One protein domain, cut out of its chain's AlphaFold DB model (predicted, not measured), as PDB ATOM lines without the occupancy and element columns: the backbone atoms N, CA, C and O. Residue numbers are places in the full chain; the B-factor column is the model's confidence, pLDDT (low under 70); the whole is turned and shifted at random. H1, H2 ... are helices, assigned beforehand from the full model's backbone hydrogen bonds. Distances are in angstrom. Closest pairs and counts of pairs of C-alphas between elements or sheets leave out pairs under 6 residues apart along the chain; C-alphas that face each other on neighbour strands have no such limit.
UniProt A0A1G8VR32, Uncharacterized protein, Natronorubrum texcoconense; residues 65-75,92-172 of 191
ATOM      1  N   ALA A  65     -59.404 -41.042 -12.899       51.56
ATOM      2  CA  ALA A  65     -58.193 -41.694 -13.395       51.56
ATOM      3  C   ALA A  65     -57.413 -40.882 -14.452       51.56
ATOM      4  O   ALA A  65     -56.186 -40.974 -14.494       51.56
ATOM      5  N   PHE A  66     -58.073 -40.050 -15.269       48.81
ATOM      6  CA  PHE A  66     -57.402 -39.333 -16.367       48.81
ATOM      7  C   PHE A  66     -56.775 -37.997 -15.949       48.81
ATOM      8  O   PHE A  66     -55.796 -37.559 -16.551       48.81
ATOM      9  N   GLY A  67     -57.262 -37.365 -14.876       55.91
ATOM     10  CA  GLY A  67     -56.699 -36.108 -14.362       55.91
ATOM     11  C   GLY A  67     -55.213 -36.200 -13.963       55.91
ATOM     12  O   GLY A  67     -54.426 -35.333 -14.350       55.91
ATOM     13  N   PRO A  68     -54.786 -37.232 -13.211       57.03
ATOM     14  CA  PRO A  68     -53.373 -37.464 -12.908       57.03
ATOM     15  C   PRO A  68     -52.533 -37.775 -14.152       57.03
ATOM     16  O   PRO A  68     -51.398 -37.311 -14.246       57.03
ATOM     17  N   LEU A  69     -53.096 -38.511 -15.116       52.00
ATOM     18  CA  LEU A  69     -52.412 -38.886 -16.354       52.00
ATOM     19  C   LEU A  69     -52.100 -37.656 -17.215       52.00
ATOM     20  O   LEU A  69     -50.947 -37.448 -17.586       52.00
ATOM     21  N   ILE A  70     -53.101 -36.805 -17.464       57.00
ATOM     22  CA  ILE A  70     -52.947 -35.577 -18.257       57.00
ATOM     23  C   ILE A  70     -51.928 -34.643 -17.598       57.00
ATOM     24  O   ILE A  70     -51.024 -34.156 -18.269       57.00
ATOM     25  N   ARG A  71     -51.991 -34.463 -16.270       59.81
ATOM     26  CA  ARG A  71     -50.996 -33.653 -15.545       59.81
ATOM     27  C   ARG A  71     -49.589 -34.234 -15.633       59.81
ATOM     28  O   ARG A  71     -48.634 -33.473 -15.728       59.81
ATOM     29  N   GLY A  72     -49.447 -35.558 -15.584       56.38
ATOM     30  CA  GLY A  72     -48.154 -36.227 -15.728       56.38
ATOM     31  C   GLY A  72     -47.537 -36.004 -17.110       56.38
ATOM     32  O   GLY A  72     -46.346 -35.704 -17.207       56.38
ATOM     33  N   VAL A  73     -48.348 -36.091 -18.167       57.72
ATOM     34  CA  VAL A  73     -47.921 -35.826 -19.550       57.72
ATOM     35  C   VAL A  73     -47.545 -34.358 -19.730       57.72
ATOM     36  O   VAL A  73     -46.446 -34.072 -20.197       57.72
ATOM     37  N   ASP A  74     -48.397 -33.433 -19.295       59.97
ATOM     38  CA  ASP A  74     -48.179 -31.990 -19.447       59.97
ATOM     39  C   ASP A  74     -46.927 -31.520 -18.682       59.97
ATOM     40  O   ASP A  74     -46.088 -30.772 -19.188       59.97
ATOM     41  N   ARG A  75     -46.709 -32.086 -17.488       57.25
ATOM     42  CA  ARG A  75     -45.480 -31.919 -16.702       57.25
ATOM     43  C   ARG A  75     -44.259 -32.472 -17.437       57.25
ATOM     44  O   ARG A  75     -43.242 -31.789 -17.502       57.25
ATOM     45  N   ALA A  92     -36.109 -34.936 -33.910       46.22
ATOM     46  CA  ALA A  92     -36.746 -36.005 -33.149       46.22
ATOM     47  C   ALA A  92     -37.995 -36.547 -33.855       46.22
ATOM     48  O   ALA A  92     -38.213 -37.751 -33.819       46.22
ATOM     49  N   LEU A  93     -38.779 -35.717 -34.549       44.22
ATOM     50  CA  LEU A  93     -40.019 -36.166 -35.194       44.22
ATOM     51  C   LEU A  93     -39.767 -37.103 -36.395       44.22
ATOM     52  O   LEU A  93     -40.407 -38.148 -36.506       44.22
ATOM     53  N   GLY A  94     -38.770 -36.800 -37.237       49.09
ATOM     54  CA  GLY A  94     -38.342 -37.698 -38.326       49.09
ATOM     55  C   GLY A  94     -37.637 -38.970 -37.825       49.09
ATOM     56  O   GLY A  94     -37.789 -40.056 -38.396       49.09
ATOM     57  N   TRP A  95     -36.909 -38.865 -36.708       48.75
ATOM     58  CA  TRP A  95     -36.298 -40.015 -36.039       48.75
ATOM     59  C   TRP A  95     -37.342 -40.920 -35.376       48.75
ATOM     60  O   TRP A  95     -37.216 -42.133 -35.445       48.75
ATOM     61  N   VAL A  96     -38.412 -40.365 -34.804       51.00
ATOM     62  CA  VAL A  96     -39.505 -41.132 -34.186       51.00
ATOM     63  C   VAL A  96     -40.258 -41.952 -35.232       51.00
ATOM     64  O   VAL A  96     -40.471 -43.142 -35.014       51.00
ATOM     65  N   GLY A  97     -40.580 -41.381 -36.398       52.59
ATOM     66  CA  GLY A  97     -41.250 -42.126 -37.474       52.59
ATOM     67  C   GLY A  97     -40.427 -43.318 -37.986       52.59
ATOM     68  O   GLY A  97     -40.944 -44.425 -38.147       52.59
ATOM     69  N   SER A  98     -39.118 -43.122 -38.168       54.59
ATOM     70  CA  SER A  98     -38.200 -44.192 -38.590       54.59
ATOM     71  C   SER A  98     -37.884 -45.194 -37.467       54.59
ATOM     72  O   SER A  98     -37.830 -46.401 -37.720       54.59
ATOM     73  N   ALA A  99     -37.756 -44.738 -36.218       56.44
ATOM     74  CA  ALA A  99     -37.520 -45.579 -35.044       56.44
ATOM     75  C   ALA A  99     -38.722 -46.476 -34.714       56.44
ATOM     76  O   ALA A  99     -38.528 -47.654 -34.408       56.44
ATOM     77  N   ILE A 100     -39.951 -45.960 -34.837       59.06
ATOM     78  CA  ILE A 100     -41.186 -46.737 -34.660       59.06
ATOM     79  C   ILE A 100     -41.238 -47.874 -35.680       59.06
ATOM     80  O   ILE A 100     -41.502 -49.013 -35.306       59.06
ATOM     81  N   ARG A 101     -40.926 -47.602 -36.953       59.91
ATOM     82  CA  ARG A 101     -40.941 -48.624 -38.012       59.91
ATOM     83  C   ARG A 101     -39.865 -49.692 -37.810       59.91
ATOM     84  O   ARG A 101     -40.125 -50.882 -37.997       59.91
ATOM     85  N   ALA A 102     -38.666 -49.270 -37.413       60.81
ATOM     86  CA  ALA A 102     -37.532 -50.165 -37.239       60.81
ATOM     87  C   ALA A 102     -37.648 -51.037 -35.980       60.81
ATOM     88  O   ALA A 102     -37.243 -52.198 -36.021       60.81
ATOM     89  N   ARG A 103     -38.145 -50.490 -34.859       69.62
ATOM     90  CA  ARG A 103     -38.126 -51.142 -33.534       69.62
ATOM     91  C   ARG A 103     -39.311 -50.709 -32.647       69.62
ATOM     92  O   ARG A 103     -39.101 -50.107 -31.591       69.62
ATOM     93  N   PRO A 104     -40.556 -51.044 -33.021       68.88
ATOM     94  CA  PRO A 104     -41.768 -50.616 -32.312       68.88
ATOM     95  C   PRO A 104     -41.799 -51.021 -30.836       68.88
ATOM     96  O   PRO A 104     -42.157 -50.208 -29.986       68.88
ATOM     97  N   ILE A 105     -41.370 -52.245 -30.505       73.31
ATOM     98  CA  ILE A 105     -41.381 -52.736 -29.118       73.31
ATOM     99  C   ILE A 105     -40.434 -51.906 -28.247       73.31
ATOM    100  O   ILE A 105     -40.796 -51.560 -27.129       73.31
ATOM    101  N   GLN A 106     -39.266 -51.511 -28.765       71.25
ATOM    102  CA  GLN A 106     -38.319 -50.695 -28.000       71.25
ATOM    103  C   GLN A 106     -38.887 -49.313 -27.681       71.25
ATOM    104  O   GLN A 106     -38.720 -48.837 -26.561       71.25
ATOM    105  N   VAL A 107     -39.575 -48.684 -28.640       69.44
ATOM    106  CA  VAL A 107     -40.196 -47.367 -28.441       69.44
ATOM    107  C   VAL A 107     -41.307 -47.455 -27.398       69.44
ATOM    108  O   VAL A 107     -41.291 -46.696 -26.431       69.44
ATOM    109  N   VAL A 108     -42.220 -48.422 -27.536       73.69
ATOM    110  CA  VAL A 108     -43.309 -48.636 -26.571       73.69
ATOM    111  C   VAL A 108     -42.745 -48.911 -25.181       73.69
ATOM    112  O   VAL A 108     -43.147 -48.281 -24.208       73.69
ATOM    113  N   SER A 109     -41.765 -49.806 -25.076       70.94
ATOM    114  CA  SER A 109     -41.148 -50.130 -23.796       70.94
ATOM    115  C   SER A 109     -40.390 -48.953 -23.176       70.94
ATOM    116  O   SER A 109     -40.455 -48.776 -21.964       70.94
ATOM    117  N   ALA A 110     -39.723 -48.109 -23.968       71.75
ATOM    118  CA  ALA A 110     -39.076 -46.897 -23.463       71.75
ATOM    119  C   ALA A 110     -40.095 -45.884 -22.920       71.75
ATOM    120  O   ALA A 110     -39.882 -45.314 -21.850       71.75
ATOM    121  N   VAL A 111     -41.224 -45.700 -23.613       75.50
ATOM    122  CA  VAL A 111     -42.326 -44.837 -23.156       75.50
ATOM    123  C   VAL A 111     -42.928 -45.370 -21.858       75.50
ATOM    124  O   VAL A 111     -43.072 -44.616 -20.898       75.50
ATOM    125  N   VAL A 112     -43.220 -46.672 -21.792       76.44
ATOM    126  CA  VAL A 112     -43.736 -47.320 -20.576       76.44
ATOM    127  C   VAL A 112     -42.753 -47.150 -19.420       76.44
ATOM    128  O   VAL A 112     -43.160 -46.771 -18.325       76.44
ATOM    129  N   LEU A 113     -41.455 -47.354 -19.653       72.25
ATOM    130  CA  LEU A 113     -40.432 -47.177 -18.625       72.25
ATOM    131  C   LEU A 113     -40.388 -45.727 -18.116       72.25
ATOM    132  O   LEU A 113     -40.341 -45.506 -16.907       72.25
ATOM    133  N   ALA A 114     -40.474 -44.740 -19.012       73.75
ATOM    134  CA  ALA A 114     -40.540 -43.328 -18.638       73.75
ATOM    135  C   ALA A 114     -41.793 -43.007 -17.804       73.75
ATOM    136  O   ALA A 114     -41.696 -42.310 -16.793       73.75
ATOM    137  N   MET A 115     -42.955 -43.559 -18.174       76.88
ATOM    138  CA  MET A 115     -44.191 -43.422 -17.395       76.88
ATOM    139  C   MET A 115     -44.071 -44.059 -16.007       76.88
ATOM    140  O   MET A 115     -44.513 -43.460 -15.026       76.88
ATOM    141  N   VAL A 116     -43.446 -45.236 -15.894       77.12
ATOM    142  CA  VAL A 116     -43.205 -45.891 -14.599       77.12
ATOM    143  C   VAL A 116     -42.303 -45.024 -13.723       77.12
ATOM    144  O   VAL A 116     -42.663 -44.756 -12.579       77.12
ATOM    145  N   VAL A 117     -41.189 -44.514 -14.257       74.25
ATOM    146  CA  VAL A 117     -40.282 -43.614 -13.523       74.25
ATOM    147  C   VAL A 117     -41.015 -42.357 -13.053       74.25
ATOM    148  O   VAL A 117     -40.925 -42.002 -11.879       74.25
ATOM    149  N   MET A 118     -41.791 -41.716 -13.931       74.31
ATOM    150  CA  MET A 118     -42.601 -40.545 -13.577       74.31
ATOM    151  C   MET A 118     -43.595 -40.868 -12.452       74.31
ATOM    152  O   MET A 118     -43.713 -40.117 -11.484       74.31
ATOM    153  N   SER A 119     -44.276 -42.010 -12.549       71.19
ATOM    154  CA  SER A 119     -45.228 -42.486 -11.545       71.19
ATOM    155  C   SER A 119     -44.561 -42.742 -10.185       71.19
ATOM    156  O   SER A 119     -45.088 -42.322  -9.156       71.19
ATOM    157  N   LEU A 120     -43.359 -43.331 -10.159       74.12
ATOM    158  CA  LEU A 120     -42.567 -43.485  -8.933       74.12
ATOM    159  C   LEU A 120     -42.200 -42.129  -8.308       74.12
ATOM    160  O   LEU A 120     -42.354 -41.953  -7.101       74.12
ATOM    161  N   VAL A 121     -41.766 -41.153  -9.112       74.00
ATOM    162  CA  VAL A 121     -41.456 -39.793  -8.628       74.00
ATOM    163  C   VAL A 121     -42.688 -39.140  -7.992       74.00
ATOM    164  O   VAL A 121     -42.585 -38.517  -6.932       74.00
ATOM    165  N   LEU A 122     -43.861 -39.307  -8.606       69.69
ATOM    166  CA  LEU A 122     -45.139 -38.838  -8.063       69.69
ATOM    167  C   LEU A 122     -45.493 -39.530  -6.739       69.69
ATOM    168  O   LEU A 122     -45.892 -38.847  -5.800       69.69
ATOM    169  N   MET A 123     -45.298 -40.844  -6.618       66.56
ATOM    170  CA  MET A 123     -45.558 -41.566  -5.362       66.56
ATOM    171  C   MET A 123     -44.652 -41.110  -4.223       66.56
ATOM    172  O   MET A 123     -45.135 -40.900  -3.113       66.56
ATOM    173  N   VAL A 124     -43.364 -40.891  -4.499       71.50
ATOM    174  CA  VAL A 124     -42.420 -40.353  -3.506       71.50
ATOM    175  C   VAL A 124     -42.844 -38.953  -3.056       71.50
ATOM    176  O   VAL A 124     -42.772 -38.646  -1.870       71.50
ATOM    177  N   ARG A 125     -43.338 -38.112  -3.975       72.75
ATOM    178  CA  ARG A 125     -43.845 -36.761  -3.666       72.75
ATOM    179  C   ARG A 125     -45.109 -36.779  -2.805       72.75
ATOM    180  O   ARG A 125     -45.261 -35.908  -1.957       72.75
ATOM    181  N   VAL A 126     -46.014 -37.726  -3.050       80.00
ATOM    182  CA  VAL A 126     -47.289 -37.857  -2.320       80.00
ATOM    183  C   VAL A 126     -47.097 -38.581  -0.979       80.00
ATOM    184  O   VAL A 126     -47.921 -38.440  -0.082       80.00
ATOM    185  N   GLY A 127     -46.000 -39.325  -0.807       69.94
ATOM    186  CA  GLY A 127     -45.632 -39.984   0.451       69.94
ATOM    187  C   GLY A 127     -46.430 -41.254   0.768       69.94
ATOM    188  O   GLY A 127     -46.147 -41.923   1.757       69.94
ATOM    189  N   SER A 128     -47.401 -41.625  -0.070       66.38
ATOM    190  CA  SER A 128     -48.187 -42.853   0.069       66.38
ATOM    191  C   SER A 128     -47.672 -43.919  -0.895       66.38
ATOM    192  O   SER A 128     -47.984 -43.901  -2.089       66.38
ATOM    193  N   VAL A 129     -46.883 -44.859  -0.381       69.50
ATOM    194  CA  VAL A 129     -46.294 -45.931  -1.186       69.50
ATOM    195  C   VAL A 129     -46.956 -47.255  -0.819       69.50
ATOM    196  O   VAL A 129     -46.677 -47.835   0.227       69.50
ATOM    197  N   SER A 130     -47.859 -47.732  -1.677       76.44
ATOM    198  CA  SER A 130     -48.454 -49.063  -1.520       76.44
ATOM    199  C   SER A 130     -47.479 -50.140  -2.004       76.44
ATOM    200  O   SER A 130     -46.973 -50.068  -3.125       76.44
ATOM    201  N   GLN A 131     -47.244 -51.167  -1.185       78.31
ATOM    202  CA  GLN A 131     -46.342 -52.273  -1.520       78.31
ATOM    203  C   GLN A 131     -46.809 -53.058  -2.756       78.31
ATOM    204  O   GLN A 131     -45.989 -53.433  -3.592       78.31
ATOM    205  N   SER A 132     -48.118 -53.273  -2.915       78.81
ATOM    206  CA  SER A 132     -48.671 -53.960  -4.089       78.81
ATOM    207  C   SER A 132     -48.456 -53.160  -5.374       78.81
ATOM    208  O   SER A 132     -48.149 -53.726  -6.422       78.81
ATOM    209  N   LEU A 133     -48.548 -51.834  -5.281       76.62
ATOM    210  CA  LEU A 133     -48.355 -50.929  -6.406       76.62
ATOM    211  C   LEU A 133     -46.885 -50.850  -6.833       76.62
ATOM    212  O   LEU A 133     -46.598 -50.918  -8.027       76.62
ATOM    213  N   LEU A 134     -45.959 -50.811  -5.867       78.56
ATOM    214  CA  LEU A 134     -44.521 -50.919  -6.131       78.56
ATOM    215  C   LEU A 134     -44.164 -52.228  -6.836       78.56
ATOM    216  O   LEU A 134     -43.430 -52.212  -7.821       78.56
ATOM    217  N   LEU A 135     -44.684 -53.362  -6.353       85.56
ATOM    218  CA  LEU A 135     -44.454 -54.666  -6.984       85.56
ATOM    219  C   LEU A 135     -44.993 -54.689  -8.419       85.56
ATOM    220  O   LEU A 135     -44.302 -55.155  -9.326       85.56
ATOM    221  N   GLY A 136     -46.180 -54.117  -8.644       84.31
ATOM    222  CA  GLY A 136     -46.740 -53.936  -9.983       84.31
ATOM    223  C   GLY A 136     -45.836 -53.092 -10.888       84.31
ATOM    224  O   GLY A 136     -45.534 -53.499 -12.007       84.31
ATOM    225  N   GLN A 137     -45.336 -51.953 -10.403       77.81
ATOM    226  CA  GLN A 137     -44.425 -51.088 -11.163       77.81
ATOM    227  C   GLN A 137     -43.085 -51.758 -11.467       77.81
ATOM    228  O   GLN A 137     -42.575 -51.588 -12.570       77.81
ATOM    229  N   LEU A 138     -42.527 -52.534 -10.536       86.88
ATOM    230  CA  LEU A 138     -41.300 -53.297 -10.769       86.88
ATOM    231  C   LEU A 138     -41.500 -54.377 -11.832       86.88
ATOM    232  O   LEU A 138     -40.638 -54.552 -12.691       86.88
ATOM    233  N   LEU A 139     -42.647 -55.057 -11.824       88.25
ATOM    234  CA  LEU A 139     -42.991 -56.042 -12.846       88.25
ATOM    235  C   LEU A 139     -43.136 -55.382 -14.224       88.25
ATOM    236  O   LEU A 139     -42.529 -55.842 -15.191       88.25
ATOM    237  N   VAL A 140     -43.860 -54.262 -14.310       85.19
ATOM    238  CA  VAL A 140     -44.007 -53.490 -15.556       85.19
ATOM    239  C   VAL A 140     -42.655 -52.951 -16.036       85.19
ATOM    240  O   VAL A 140     -42.338 -53.074 -17.217       85.19
ATOM    241  N   ALA A 141     -41.825 -52.411 -15.138       78.81
ATOM    242  CA  ALA A 141     -40.482 -51.935 -15.464       78.81
ATOM    243  C   ALA A 141     -39.576 -53.068 -15.964       78.81
ATOM    244  O   ALA A 141     -38.841 -52.873 -16.929       78.81
ATOM    245  N   GLY A 142     -39.648 -54.253 -15.353       82.00
ATOM    246  CA  GLY A 142     -38.902 -55.436 -15.781       82.00
ATOM    247  C   GLY A 142     -39.312 -55.910 -17.176       82.00
ATOM    248  O   GLY A 142     -38.452 -56.131 -18.029       82.00
ATOM    249  N   LEU A 143     -40.619 -55.995 -17.446       81.12
ATOM    250  CA  LEU A 143     -41.146 -56.339 -18.771       81.12
ATOM    251  C   LEU A 143     -40.768 -55.290 -19.825       81.12
ATOM    252  O   LEU A 143     -40.345 -55.650 -20.924       81.12
ATOM    253  N   ALA A 144     -40.846 -54.002 -19.485       75.62
ATOM    254  CA  ALA A 144     -40.409 -52.917 -20.356       75.62
ATOM    255  C   ALA A 144     -38.899 -53.002 -20.639       75.62
ATOM    256  O   ALA A 144     -38.475 -52.952 -21.791       75.62
ATOM    257  N   ALA A 145     -38.069 -53.224 -19.620       77.19
ATOM    258  CA  ALA A 145     -36.630 -53.408 -19.793       77.19
ATOM    259  C   ALA A 145     -36.299 -54.618 -20.686       77.19
ATOM    260  O   ALA A 145     -35.362 -54.567 -21.485       77.19
ATOM    261  N   LEU A 146     -37.089 -55.692 -20.607       78.19
ATOM    262  CA  LEU A 146     -36.951 -56.842 -21.496       78.19
ATOM    263  C   LEU A 146     -37.346 -56.488 -22.939       78.19
ATOM    264  O   LEU A 146     -36.643 -56.855 -23.884       78.19
ATOM    265  N   GLY A 147     -38.413 -55.705 -23.111       73.00
ATOM    266  CA  GLY A 147     -38.862 -55.183 -24.401       73.00
ATOM    267  C   GLY A 147     -37.844 -54.262 -25.083       73.00
ATOM    268  O   GLY A 147     -37.695 -54.327 -26.305       73.00
ATOM    269  N   LEU A 148     -37.030 -53.516 -24.320       74.62
ATOM    270  CA  LEU A 148     -35.899 -52.740 -24.860       74.62
ATOM    271  C   LEU A 148     -34.876 -53.612 -25.614       74.62
ATOM    272  O   LEU A 148     -34.152 -53.100 -26.467       74.62
ATOM    273  N   ARG A 149     -34.801 -54.925 -25.347       73.44
ATOM    274  CA  ARG A 149     -33.884 -55.843 -26.050       73.44
ATOM    275  C   ARG A 149     -34.472 -56.413 -27.344       73.44
ATOM    276  O   ARG A 149     -33.720 -56.977 -28.140       73.44
ATOM    277  N   SER A 150     -35.774 -56.254 -27.584       70.50
ATOM    278  CA  SER A 150     -36.436 -56.788 -28.777       70.50
ATOM    279  C   SER A 150     -35.985 -56.055 -30.040       70.50
ATOM    280  O   SER A 150     -35.912 -54.829 -30.061       70.50
ATOM    281  N   ARG A 151     -35.671 -56.803 -31.102       72.19
ATOM    282  CA  ARG A 151     -35.263 -56.265 -32.415       72.19
ATOM    283  C   ARG A 151     -36.336 -56.445 -33.494       72.19
ATOM    284  O   ARG A 151     -36.044 -56.216 -34.662       72.19
ATOM    285  N   ALA A 152     -37.540 -56.880 -33.123       72.56
ATOM    286  CA  ALA A 152     -38.619 -57.089 -34.082       72.56
ATOM    287  C   ALA A 152     -39.052 -55.750 -34.690       72.56
ATOM    288  O   ALA A 152     -39.282 -54.790 -33.954       72.56
ATOM    289  N   SER A 153     -39.149 -55.699 -36.017       75.50
ATOM    290  CA  SER A 153     -39.656 -54.547 -36.763       75.50
ATOM    291  C   SER A 153     -41.184 -54.566 -36.831       75.50
ATOM    292  O   SER A 153     -41.816 -55.597 -36.604       75.50
ATOM    293  N   LEU A 154     -41.795 -53.424 -37.161       66.44
ATOM    294  CA  LEU A 154     -43.257 -53.298 -37.238       66.44
ATOM    295  C   LEU A 154     -43.858 -54.227 -38.298       66.44
ATOM    296  O   LEU A 154     -44.833 -54.908 -38.014       66.44
ATOM    297  N   GLY A 155     -43.222 -54.328 -39.470       68.19
ATOM    298  CA  GLY A 155     -43.651 -55.258 -40.521       68.19
ATOM    299  C   GLY A 155     -43.664 -56.711 -40.041       68.19
ATOM    300  O   GLY A 155     -44.671 -57.395 -40.183       68.19
ATOM    301  N   ALA A 156     -42.605 -57.136 -39.346       71.12
ATOM    302  CA  ALA A 156     -42.524 -58.487 -38.795       71.12
ATOM    303  C   ALA A 156     -43.607 -58.771 -37.738       71.12
ATOM    304  O   ALA A 156     -44.060 -59.904 -37.617       71.12
ATOM    305  N   LEU A 157     -44.040 -57.761 -36.972       73.75
ATOM    306  CA  LEU A 157     -45.134 -57.913 -36.007       73.75
ATOM    307  C   LEU A 157     -46.499 -57.997 -36.689       73.75
ATOM    308  O   LEU A 157     -47.329 -58.793 -36.254       73.75
ATOM    309  N   LEU A 158     -46.722 -57.223 -37.751       78.62
ATOM    310  CA  LEU A 158     -47.979 -57.215 -38.504       78.62
ATOM    311  C   LEU A 158     -48.219 -58.528 -39.258       78.62
ATOM    312  O   LEU A 158     -49.358 -58.970 -39.361       78.62
ATOM    313  N   GLU A 159     -47.158 -59.198 -39.704       80.94
ATOM    314  CA  GLU A 159     -47.250 -60.516 -40.348       80.94
ATOM    315  C   GLU A 159     -47.665 -61.639 -39.377       80.94
ATOM    316  O   GLU A 159     -48.194 -62.680 -39.789       80.94
ATOM    317  N   THR A 160     -47.478 -61.443 -38.067       84.75
ATOM    318  CA  THR A 160     -47.897 -62.431 -37.064       84.75
ATOM    319  C   THR A 160     -49.420 -62.574 -37.007       84.75
ATOM    320  O   THR A 160     -50.169 -61.679 -37.394       84.75
ATOM    321  N   ARG A 161     -49.919 -63.702 -36.477       78.06
ATOM    322  CA  ARG A 161     -51.371 -63.911 -36.294       78.06
ATOM    323  C   ARG A 161     -52.013 -62.818 -35.433       78.06
ATOM    324  O   ARG A 161     -53.111 -62.375 -35.738       78.06
ATOM    325  N   VAL A 162     -51.311 -62.384 -34.385       78.94
ATOM    326  CA  VAL A 162     -51.771 -61.309 -33.495       78.94
ATOM    327  C   VAL A 162     -51.766 -59.970 -34.231       78.94
ATOM    328  O   VAL A 162     -52.740 -59.234 -34.148       78.94
ATOM    329  N   GLY A 163     -50.712 -59.689 -35.004       78.38
ATOM    330  CA  GLY A 163     -50.627 -58.495 -35.846       78.38
ATOM    331  C   GLY A 163     -51.772 -58.399 -36.848       78.38
ATOM    332  O   GLY A 163     -52.452 -57.379 -36.887       78.38
ATOM    333  N   ARG A 164     -52.056 -59.484 -37.577       79.38
ATOM    334  CA  ARG A 164     -53.205 -59.560 -38.493       79.38
ATOM    335  C   ARG A 164     -54.543 -59.392 -37.786       79.38
ATOM    336  O   ARG A 164     -55.403 -58.706 -38.315       79.38
ATOM    337  N   GLY A 165     -54.709 -59.973 -36.598       80.31
ATOM    338  CA  GLY A 165     -55.925 -59.792 -35.802       80.31
ATOM    339  C   GLY A 165     -56.144 -58.336 -35.382       80.31
ATOM    340  O   GLY A 165     -57.260 -57.842 -35.465       80.31
ATOM    341  N   ILE A 166     -55.077 -57.633 -34.986       80.06
ATOM    342  CA  ILE A 166     -55.142 -56.202 -34.665       80.06
ATOM    343  C   ILE A 166     -55.478 -55.392 -35.919       80.06
ATOM    344  O   ILE A 166     -56.359 -54.547 -35.859       80.06
ATOM    345  N   VAL A 167     -54.821 -55.655 -37.053       79.44
ATOM    346  CA  VAL A 167     -55.111 -54.951 -38.315       79.44
ATOM    347  C   VAL A 167     -56.562 -55.156 -38.731       79.44
ATOM    348  O   VAL A 167     -57.250 -54.173 -38.967       79.44
ATOM    349  N   ALA A 168     -57.049 -56.396 -38.721       80.00
ATOM    350  CA  ALA A 168     -58.429 -56.718 -39.071       80.00
ATOM    351  C   ALA A 168     -59.457 -56.050 -38.141       80.00
ATOM    352  O   ALA A 168     -60.554 -55.735 -38.578       80.00
ATOM    353  N   ALA A 169     -59.113 -55.800 -36.872       79.12
ATOM    354  CA  ALA A 169     -59.990 -55.085 -35.942       79.12
ATOM    355  C   ALA A 169     -60.117 -53.580 -36.252       79.12
ATOM    356  O   ALA A 169     -61.085 -52.953 -35.831       79.12
ATOM    357  N   PHE A 170     -59.137 -53.000 -36.953       72.38
ATOM    358  CA  PHE A 170     -59.135 -51.594 -37.371       72.38
ATOM    359  C   PHE A 170     -59.432 -51.408 -38.866       72.38
ATOM    360  O   PHE A 170     -59.613 -50.273 -39.307       72.38
ATOM    361  N   GLU A 171     -59.472 -52.487 -39.649       72.94
ATOM    362  CA  GLU A 171     -59.895 -52.451 -41.043       72.94
ATOM    363  C   GLU A 171     -61.425 -52.293 -41.081       72.94
ATOM    364  O   GLU A 171     -62.129 -53.011 -40.363       72.94
ATOM    365  N   PRO A 172     -61.968 -51.314 -41.828       70.25
ATOM    366  CA  PRO A 172     -63.407 -51.111 -41.879       70.25
ATOM    367  C   PRO A 172     -64.067 -52.383 -42.423       70.25
ATOM    368  O   PRO A 172     -63.552 -52.934 -43.401       70.25
TER     369      PRO A 172
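Overview. This is residues 65 to 75 and 92 to 172 of the 191 residues of an uncharacterized protein of Natronorubrum texcoconense (UniProt A0A1G8VR32). What shape is this? A long helical hairpin, H3 and H4, makes the longest axis, and H2, H5 and H6 form a loose group at the end where H3 begins and H4 ends. H1 lies crosswise to H3, near Met 118. What is it made of? The printed part has 92 residues with six named helices, H1 to H6 in that order, and no named strand; its class is all helix. How compact is it? The whole is loose, with a radius of gyration of the C-alphas of 16.2 A, and elongated, spanning 45 by 29 by 27 A.

Along the chain. Where do the first helices run? H1 is residues 66 to 75, beginning at C-alpha 66 (-57.402, -39.333, -16.367), and H2 is residues 92 to 102. Which are longest? H3, residues 104 to 126, measures 33.1 A, and H4, residues 131 to 147, 24.2 A. What follows? H5 is residues 154 to 158; H6, residues 161 to 170, ends at C-alpha 170 (-59.135, -51.594, -37.371).

Arrangement. Where is H1? It is close to H3 but not clearly touching, about perpendicular at 81 degrees; their closest C-alphas, of Gly 72 and Met 118, are 7.4 A apart. How do H3 and H4 stand? This hairpin touches at a shallow tilt of 24 degrees, opposite ways, with the closest C-alphas, of Ser 109 and Ala 144, 4.5 A apart. What does H5 touch? It touches H2, with the C-alphas of Arg 101 and Leu 154 closest at 5.3 A. H5 and H6 only just touch, only at the corner, with 3 pairs of C-alphas within 8 A, the closest being Leu 157 and Gly 163 at 5.5 A. Are the backbones helical? In H1 to H6 every O i to N i+4 pair is within hydrogen-bond range.

Size, cuts and confidence. How far does it reach? The C-alphas farthest apart, of Gly 127 and Pro 172, are 47.2 A apart. Where is the cut? Residues 76 to 91 are not printed, and C-alphas 75 and 92 are 19.1 A apart; of the links printed whole, none is long. Where is confidence low? The mean pLDDT of the printed part is 70.5; 32 residues are under 70, among them 65 to 75 and 92 to 104.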